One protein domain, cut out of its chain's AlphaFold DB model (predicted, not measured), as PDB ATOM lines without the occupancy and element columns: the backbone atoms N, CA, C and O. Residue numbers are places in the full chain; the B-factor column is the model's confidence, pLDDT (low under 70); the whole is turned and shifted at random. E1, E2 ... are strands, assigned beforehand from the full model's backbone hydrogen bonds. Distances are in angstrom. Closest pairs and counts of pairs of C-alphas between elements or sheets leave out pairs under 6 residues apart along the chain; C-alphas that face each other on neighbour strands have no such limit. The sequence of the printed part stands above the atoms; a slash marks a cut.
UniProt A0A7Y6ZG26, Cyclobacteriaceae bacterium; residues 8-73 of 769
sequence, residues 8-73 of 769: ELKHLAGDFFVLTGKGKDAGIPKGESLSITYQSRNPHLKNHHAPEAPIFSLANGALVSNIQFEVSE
ATOM      1  N   GLU A   8     241.294 299.820 272.677       90.31
ATOM      2  CA  GLU A   8     240.805 300.167 271.349       90.31
ATOM      3  C   GLU A   8     239.420 299.554 271.141       90.31
ATOM      4  O   GLU A   8     239.212 298.374 271.422       90.31
ATOM      5  N   LEU A   9     238.485 300.359 270.628       91.00
ATOM      6  CA  LEU A   9     237.155 299.918 270.220       91.00
ATOM      7  C   LEU A   9     237.066 299.928 268.693       91.00
ATOM      8  O   LEU A   9     237.100 300.993 268.074       91.00
ATOM      9  N   LYS A  10     236.910 298.749 268.094       91.81
ATOM     10  CA  LYS A  10     236.787 298.564 266.650       91.81
ATOM     11  C   LYS A  10     235.359 298.166 266.287       91.81
ATOM     12  O   LYS A  10     234.847 297.169 266.784       91.81
ATOM     13  N   HIS A  11     234.733 298.921 265.390       93.00
ATOM     14  CA  HIS A  11     233.489 298.511 264.739       93.00
ATOM     15  C   HIS A  11     233.818 297.519 263.617       93.00
ATOM     16  O   HIS A  11     234.595 297.862 262.721       93.00
ATOM     17  N   LEU A  12     233.252 296.313 263.671       92.62
ATOM     18  CA  LEU A  12     233.445 295.315 262.622       92.62
ATOM     19  C   LEU A  12     232.369 295.457 261.542       92.62
ATOM     20  O   LEU A  12     232.676 295.903 260.435       92.62
ATOM     21  N   ALA A  13     231.121 295.154 261.883       94.25
ATOM     22  CA  ALA A  13     229.959 295.287 261.013       94.25
ATOM     23  C   ALA A  13     228.690 295.398 261.866       94.25
ATOM     24  O   ALA A  13     228.663 294.862 262.977       94.25
ATOM     25  N   GLY A  14     227.647 296.038 261.339       94.44
ATOM     26  CA  GLY A  14     226.346 296.086 261.997       94.44
ATOM     27  C   GLY A  14     226.413 296.722 263.390       94.44
ATOM     28  O   GLY A  14     227.002 297.784 263.597       94.44
ATOM     29  N   ASP A  15     225.860 296.023 264.377       93.00
ATOM     30  CA  ASP A  15     225.946 296.385 265.795       93.00
ATOM     31  C   ASP A  15     227.120 295.710 266.537       93.00
ATOM     32  O   ASP A  15     227.222 295.813 267.760       93.00
ATOM     33  N   PHE A  16     228.036 295.038 265.824       93.69
ATOM     34  CA  PHE A  16     229.107 294.256 266.437       93.69
ATOM     35  C   PHE A  16     230.414 295.051 266.578       93.69
ATOM     36  O   PHE A  16     231.078 295.435 265.604       93.69
ATOM     37  N   PHE A  17     230.818 295.260 267.833       92.31
ATOM     38  CA  PHE A  17     232.036 295.973 268.211       92.31
ATOM     39  C   PHE A  17     232.982 295.062 268.989       92.31
ATOM     40  O   PHE A  17     232.562 294.239 269.799       92.31
ATOM     41  N   VAL A  18     234.283 295.257 268.784       91.88
ATOM     42  CA  VAL A  18     235.343 294.544 269.495       91.88
ATOM     43  C   VAL A  18     236.166 295.532 270.300       91.88
ATOM     44  O   VAL A  18     236.728 296.484 269.759       91.88
ATOM     45  N   LEU A  19     236.255 295.273 271.599       90.69
ATOM     46  CA  LEU A  19     237.126 295.986 272.516       90.69
ATOM     47  C   LEU A  19     238.402 295.161 272.743       90.69
ATOM     48  O   LEU A  19     238.327 293.989 273.104       90.69
ATOM     49  N   THR A  20     239.572 295.767 272.544       88.88
ATOM     50  CA  THR A  20     240.885 295.113 272.710       88.88
ATOM     51  C   THR A  20     241.831 295.970 273.541       88.88
ATOM     52  O   THR A  20     241.777 297.193 273.475       88.88
ATOM     53  N   GLY A  21     242.697 295.334 274.332       86.06
ATOM     54  CA  GLY A  21     243.763 296.023 275.061       86.06
ATOM     55  C   GLY A  21     244.945 296.380 274.155       86.06
ATOM     56  O   GLY A  21     245.330 295.589 273.291       86.06
ATOM     57  N   LYS A  22     245.547 297.554 274.359       81.50
ATOM     58  CA  LYS A  22     246.746 298.007 273.647       81.50
ATOM     59  C   LYS A  22     248.006 297.572 274.392       81.50
ATOM     60  O   LYS A  22     248.353 298.112 275.435       81.50
ATOM     61  N   GLY A  23     248.743 296.630 273.814       69.94
ATOM     62  CA  GLY A  23     250.033 296.193 274.355       69.94
ATOM     63  C   GLY A  23     249.924 295.243 275.554       69.94
ATOM     64  O   GLY A  23     248.854 294.745 275.888       69.94
ATOM     65  N   LYS A  24     251.074 294.930 276.167       64.12
ATOM     66  CA  LYS A  24     251.183 293.905 277.224       64.12
ATOM     67  C   LYS A  24     250.651 294.358 278.588       64.12
ATOM     68  O   LYS A  24     250.354 293.499 279.413       64.12
ATOM     69  N   ASP A  25     250.519 295.666 278.793       64.38
ATOM     70  CA  ASP A  25     250.134 296.262 280.075       64.38
ATOM     71  C   ASP A  25     248.617 296.500 280.199       64.38
ATOM     72  O   ASP A  25     248.134 296.816 281.278       64.38
ATOM     73  N   ALA A  26     247.837 296.256 279.135       69.44
ATOM     74  CA  ALA A  26     246.375 296.403 279.117       69.44
ATOM     75  C   ALA A  26     245.608 295.266 279.839       69.44
ATOM     76  O   ALA A  26     244.425 295.033 279.584       69.44
ATOM     77  N   GLY A  27     246.288 294.508 280.703       74.12
ATOM     78  CA  GLY A  27     245.676 293.465 281.523       74.12
ATOM     79  C   GLY A  27     244.966 294.053 282.741       74.12
ATOM     80  O   GLY A  27     245.365 295.093 283.248       74.12
ATOM     81  N   ILE A  28     243.939 293.365 283.243       82.44
ATOM     82  CA  ILE A  28     243.275 293.717 284.507       82.44
ATOM     83  C   ILE A  28     243.949 292.905 285.624       82.44
ATOM     84  O   ILE A  28     243.799 291.675 285.632       82.44
ATOM     85  N   PRO A  29     244.726 293.520 286.539       82.44
ATOM     86  CA  PRO A  29     245.401 292.778 287.598       82.44
ATOM     87  C   PRO A  29     244.416 292.055 288.522       82.44
ATOM     88  O   PRO A  29     243.253 292.433 288.676       82.44
ATOM     89  N   LYS A  30     244.882 290.981 289.169       86.19
ATOM     90  CA  LYS A  30     244.034 290.177 290.058       86.19
ATOM     91  C   LYS A  30     243.508 291.030 291.217       86.19
ATOM     92  O   LYS A  30     244.287 291.459 292.061       86.19
ATOM     93  N   GLY A  31     242.186 291.154 291.307       90.25
ATOM     94  CA  GLY A  31     241.509 291.925 292.354       90.25
ATOM     95  C   GLY A  31     241.316 293.405 292.018       90.25
ATOM     96  O   GLY A  31     240.752 294.125 292.836       90.25
ATOM     97  N   GLU A  32     241.745 293.846 290.837       90.06
ATOM     98  CA  GLU A  32     241.530 295.204 290.343       90.06
ATOM     99  C   GLU A  32     240.365 295.267 289.346       90.06
ATOM    100  O   GLU A  32     239.850 294.248 288.880       90.06
ATOM    101  N   SER A  33     239.941 296.487 289.026       88.62
ATOM    102  CA  SER A  33     238.851 296.778 288.094       88.62
ATOM    103  C   SER A  33     239.320 297.727 286.997       88.62
ATOM    104  O   SER A  33     240.005 298.706 287.290       88.62
ATOM    105  N   LEU A  34     238.876 297.495 285.763       86.12
ATOM    106  CA  LEU A  34     239.049 298.422 284.648       86.12
ATOM    107  C   LEU A  34     237.735 299.160 284.387       86.12
ATOM    108  O   LEU A  34     236.704 298.526 284.178       86.12
ATOM    109  N   SER A  35     237.788 300.492 284.370       88.75
ATOM    110  CA  SER A  35     236.668 301.330 283.941       88.75
ATOM    111  C   SER A  35     236.910 301.842 282.525       88.75
ATOM    112  O   SER A  35     238.011 302.295 282.189       88.75
ATOM    113  N   ILE A  36     235.881 301.753 281.687       88.25
ATOM    114  CA  ILE A  36     235.941 302.142 280.282       88.25
ATOM    115  C   ILE A  36     234.806 303.107 279.995       88.25
ATOM    116  O   ILE A  36     233.637 302.732 280.033       88.25
ATOM    117  N   THR A  37     235.177 304.334 279.645       89.94
ATOM    118  CA  THR A  37     234.239 305.349 279.175       89.94
ATOM    119  C   THR A  37     234.284 305.417 277.657       89.94
ATOM    120  O   THR A  37     235.360 305.477 277.048       89.94
ATOM    121  N   TYR A  38     233.109 305.408 277.036       88.81
ATOM    122  CA  TYR A  38     232.954 305.600 275.603       88.81
ATOM    123  C   TYR A  38     231.780 306.530 275.303       88.81
ATOM    124  O   TYR A  38     230.837 306.650 276.079       88.81
ATOM    125  N   GLN A  39     231.842 307.166 274.136       86.25
ATOM    126  CA  GLN A  39     230.806 308.053 273.624       86.25
ATOM    127  C   GLN A  39     230.144 307.446 272.383       86.25
ATOM    128  O   GLN A  39     230.837 307.064 271.426       86.25
ATOM    129  N   SER A  40     228.812 307.392 272.395       85.31
ATOM    130  CA  SER A  40     227.948 307.065 271.256       85.31
ATOM    131  C   SER A  40     227.571 308.320 270.460       85.31
ATOM    132  O   SER A  40     227.630 309.437 270.968       85.31
ATOM    133  N   ARG A  41     227.169 308.140 269.193       83.62
ATOM    134  CA  ARG A  41     226.645 309.239 268.354       83.62
ATOM    135  C   ARG A  41     225.255 309.713 268.804       83.62
ATOM    136  O   ARG A  41     224.954 310.891 268.675       83.62
ATOM    137  N   ASN A  42     224.453 308.800 269.355       84.31
ATOM    138  CA  ASN A  42     223.073 309.036 269.785       84.31
ATOM    139  C   ASN A  42     222.947 308.932 271.314       84.31
ATOM    140  O   ASN A  42     223.746 308.218 271.933       84.31
ATOM    141  N   PRO A  43     221.955 309.603 271.928       84.44
ATOM    142  CA  PRO A  43     221.721 309.528 273.365       84.44
ATOM    143  C   PRO A  43     221.279 308.127 273.812       84.44
ATOM    144  O   PRO A  43     220.599 307.395 273.091       84.44
ATOM    145  N   HIS A  44     221.636 307.767 275.044       87.12
ATOM    146  CA  HIS A  44     221.200 306.528 275.679       87.12
ATOM    147  C   HIS A  44     219.842 306.743 276.360       87.12
ATOM    148  O   HIS A  44     219.775 307.200 277.497       87.12
ATOM    149  N   LEU A  45     218.753 306.443 275.648       91.44
ATOM    150  CA  LEU A  45     217.387 306.710 276.119       91.44
ATOM    151  C   LEU A  45     216.717 305.507 276.794       91.44
ATOM    152  O   LEU A  45     215.739 305.689 277.512       91.44
ATOM    153  N   LYS A  46     217.220 304.288 276.571       94.38
ATOM    154  CA  LYS A  46     216.608 303.036 277.032       94.38
ATOM    155  C   LYS A  46     217.642 302.120 277.667       94.38
ATOM    156  O   LYS A  46     218.757 302.026 277.170       94.38
ATOM    157  N   ASN A  47     217.254 301.371 278.696       93.81
ATOM    158  CA  ASN A  47     218.140 300.444 279.409       93.81
ATOM    159  C   ASN A  47     218.677 299.316 278.516       93.81
ATOM    160  O   ASN A  47     219.792 298.849 278.717       93.81
ATOM    161  N   HIS A  48     217.916 298.910 277.497       91.19
ATOM    162  CA  HIS A  48     218.338 297.879 276.547       91.19
ATOM    163  C   HIS A  48     219.322 298.379 275.472       91.19
ATOM    164  O   HIS A  48     219.762 297.589 274.647       91.19
ATOM    165  N   HIS A  49     219.674 299.674 275.451       90.88
ATOM    166  CA  HIS A  49     220.759 300.173 274.596       90.88
ATOM    167  C   HIS A  49     222.150 299.808 275.147       90.88
ATOM    168  O   HIS A  49     223.153 299.984 274.449       90.88
ATOM    169  N   ALA A  50     222.232 299.332 276.393       89.44
ATOM    170  CA  ALA A  50     223.460 298.775 276.937       89.44
ATOM    171  C   ALA A  50     223.920 297.563 276.099       89.44
ATOM    172  O   ALA A  50     223.075 296.841 275.567       89.44
ATOM    173  N   PRO A  51     225.238 297.303 275.981       88.06
ATOM    174  CA  PRO A  51     225.736 296.129 275.271       88.06
ATOM    175  C   PRO A  51     225.098 294.840 275.791       88.06
ATOM    176  O   PRO A  51     224.996 294.647 276.999       88.06
ATOM    177  N   GLU A  52     224.708 293.938 274.895       87.94
ATOM    178  CA  GLU A  52     224.090 292.664 275.265       87.94
ATOM    179  C   GLU A  52     224.969 291.471 274.877       87.94
ATOM    180  O   GLU A  52     225.720 291.521 273.905       87.94
ATOM    181  N   ALA A  53     224.853 290.384 275.649       88.25
ATOM    182  CA  ALA A  53     225.565 289.121 275.438       88.25
ATOM    183  C   ALA A  53     227.083 289.280 275.168       88.25
ATOM    184  O   ALA A  53     227.577 288.794 274.147       88.25
ATOM    185  N   PRO A  54     227.844 289.941 276.065       91.06
ATOM    186  CA  PRO A  54     229.275 290.154 275.872       91.06
ATOM    187  C   PRO A  54     230.051 288.834 275.766       91.06
ATOM    188  O   PRO A  54     229.781 287.860 276.474       91.06
ATOM    189  N   ILE A  55     231.061 288.820 274.895       91.12
ATOM    190  CA  ILE A  55     231.901 287.652 274.613       91.12
ATOM    191  C   ILE A  55     233.353 288.019 274.902       91.12
ATOM    192  O   ILE A  55     233.886 288.971 274.334       91.12
ATOM    193  N   PHE A  56     234.007 287.241 275.759       89.38
ATOM    194  CA  PHE A  56     235.413 287.410 276.111       89.38
ATOM    195  C   PHE A  56     236.254 286.337 275.431       89.38
ATOM    196  O   PHE A  56     236.001 285.147 275.601       89.38
ATOM    197  N   SER A  57     237.286 286.762 274.703       85.75
ATOM    198  CA  SER A  57     238.355 285.879 274.240       85.75
ATOM    199  C   SER A  57     239.517 285.948 275.225       85.75
ATOM    200  O   SER A  57     240.091 287.013 275.454       85.75
ATOM    201  N   LEU A  58     239.836 284.821 275.857       82.69
ATOM    202  CA  LEU A  58     240.934 284.711 276.811       82.69
ATOM    203  C   LEU A  58     242.276 284.535 276.089       82.69
ATOM    204  O   LEU A  58     242.338 284.099 274.944       82.69
ATOM    205  N   ALA A  59     243.381 284.793 276.793       78.38
ATOM    206  CA  ALA A  59     244.733 284.677 276.232       78.38
ATOM    207  C   ALA A  59     245.086 283.267 275.707       78.38
ATOM    208  O   ALA A  59     245.964 283.126 274.861       78.38
ATOM    209  N   ASN A  60     244.408 282.223 276.193       81.38
ATOM    210  CA  ASN A  60     244.546 280.848 275.704       81.38
ATOM    211  C   ASN A  60     243.629 280.525 274.502       81.38
ATOM    212  O   ASN A  60     243.557 279.368 274.096       81.38
ATOM    213  N   GLY A  61     242.908 281.515 273.969       79.56
ATOM    214  CA  GLY A  61     241.944 281.375 272.878       79.56
ATOM    215  C   GLY A  61     240.568 280.851 273.298       79.56
ATOM    216  O   GLY A  61     239.697 280.699 272.446       79.56
ATOM    217  N   ALA A  62     240.345 280.564 274.585       84.06
ATOM    218  CA  ALA A  62     239.037 280.130 275.059       84.06
ATOM    219  C   ALA A  62     238.040 281.294 275.047       84.06
ATOM    220  O   ALA A  62     238.370 282.415 275.433       84.06
ATOM    221  N   LEU A  63     236.803 280.997 274.655       86.94
ATOM    222  CA  LEU A  63     235.705 281.955 274.677       86.94
ATOM    223  C   LEU A  63     234.890 281.795 275.954       86.94
ATOM    224  O   LEU A  63     234.527 280.683 276.339       86.94
ATOM    225  N   VAL A  64     234.568 282.917 276.585       87.56
ATOM    226  CA  VAL A  64     233.695 282.983 277.753       87.56
ATOM    227  C   VAL A  64     232.576 283.967 277.454       87.56
ATOM    228  O   VAL A  64     232.817 285.152 277.257       87.56
ATOM    229  N   SER A  65     231.344 283.470 277.418       86.50
ATOM    230  CA  SER A  65     230.142 284.290 277.217       86.50
ATOM    231  C   SER A  65     229.174 284.232 278.397       86.50
ATOM    232  O   SER A  65     228.244 285.024 278.474       86.50
ATOM    233  N   ASN A  66     229.370 283.290 279.323       83.50
ATOM    234  CA  ASN A  66     228.594 283.207 280.556       83.50
ATOM    235  C   ASN A  66     229.339 283.942 281.673       83.50
ATOM    236  O   ASN A  66     229.967 283.320 282.531       83.50
ATOM    237  N   ILE A  67     229.346 285.266 281.591       84.12
ATOM    238  CA  ILE A  67     229.948 286.135 282.601       84.12
ATOM    239  C   ILE A  67     228.849 286.798 283.424       84.12
ATOM    240  O   ILE A  67     227.738 287.006 282.935       84.12
ATOM    241  N   GLN A  68     229.173 287.176 284.658       85.62
ATOM    242  CA  GLN A  68     228.316 288.088 285.400       85.62
ATOM    243  C   GLN A  68     228.335 289.440 284.683       85.62
ATOM    244  O   GLN A  68     229.374 290.095 284.599       85.62
ATOM    245  N   PHE A  69     227.190 289.817 284.131       86.75
ATOM    246  CA  PHE A  69     226.993 291.065 283.420       86.75
ATOM    247  C   PHE A  69     225.736 291.725 283.970       86.75
ATOM    248  O   PHE A  69     224.648 291.157 283.902       86.75
ATOM    249  N   GLU A  70     225.909 292.906 284.552       88.25
ATOM    250  CA  GLU A  70     224.835 293.675 285.164       88.25
ATOM    251  C   GLU A  70     224.734 295.018 284.452       88.25
ATOM    252  O   GLU A  70     225.730 295.716 284.261       88.25
ATOM    253  N   VAL A  71     223.515 295.364 284.052       88.88
ATOM    254  CA  VAL A  71     223.196 296.670 283.486       88.88
ATOM    255  C   VAL A  71     222.556 297.492 284.593       88.88
ATOM    256  O   VAL A  71     221.521 297.101 285.134       88.88
ATOM    257  N   SER A  72     223.167 298.626 284.933       90.31
ATOM    258  CA  SER A  72     222.554 299.594 285.840       90.31
ATOM    259  C   SER A  72     221.263 300.131 285.226       90.31
ATOM    260  O   SER A  72     221.269 300.634 284.103       90.31
ATOM    261  N   GLU A  73     220.160 300.028 285.961       90.69
ATOM    262  CA  GLU A  73     218.853 300.484 285.494       90.69
ATOM    263  C   GLU A  73     218.737 302.009 285.616       90.69
ATOM    264  O   GLU A  73     218.889 302.566 286.702       90.69
TER     265      GLU A  73
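Overview. This is residues 8 to 73 of the 769 residues of a protein of Cyclobacteriaceae bacterium (UniProt A0A7Y6ZG26). The model has little regular structure: a single two-stranded hairpin, E1 and E2, followed by a long unnamed stretch, residues 22 to 73, that runs to and fro in wide bends. Residues 27 to 33 and 39 to 45 stick out, and residues 56 to 57 pair briefly with 63 to 64, antiparallel. The printed part has 66 residues, with two named strands, E1 then E2, and no named helix; the class is all strand, with 12 residues in named elements. It is loose, with a radius of gyration of the C-alphas of 13.6 A and spans of 36 by 25 by 21 A.

Arrangement. E1, residues 8 to 13, and E2, residues 16 to 21, form an antiparallel hairpin at 156 degrees. N 10 and O 18 are within hydrogen-bond range at 2.8 A.

Along the chain. E1 is 15.8 A long from C-alpha 8 at (240.805, 300.167, 271.349). E2 is 17.1 A long and ends at C-alpha 21 at (243.763, 296.023, 275.061).

Size, cuts and confidence. The C-alphas of Leu 45 and Asn 60 are the two farthest apart, at 37.5 A. The printed part has no cut, and the link from E1 to E2 is tight. Residues 23 to 26 have pLDDT under 70.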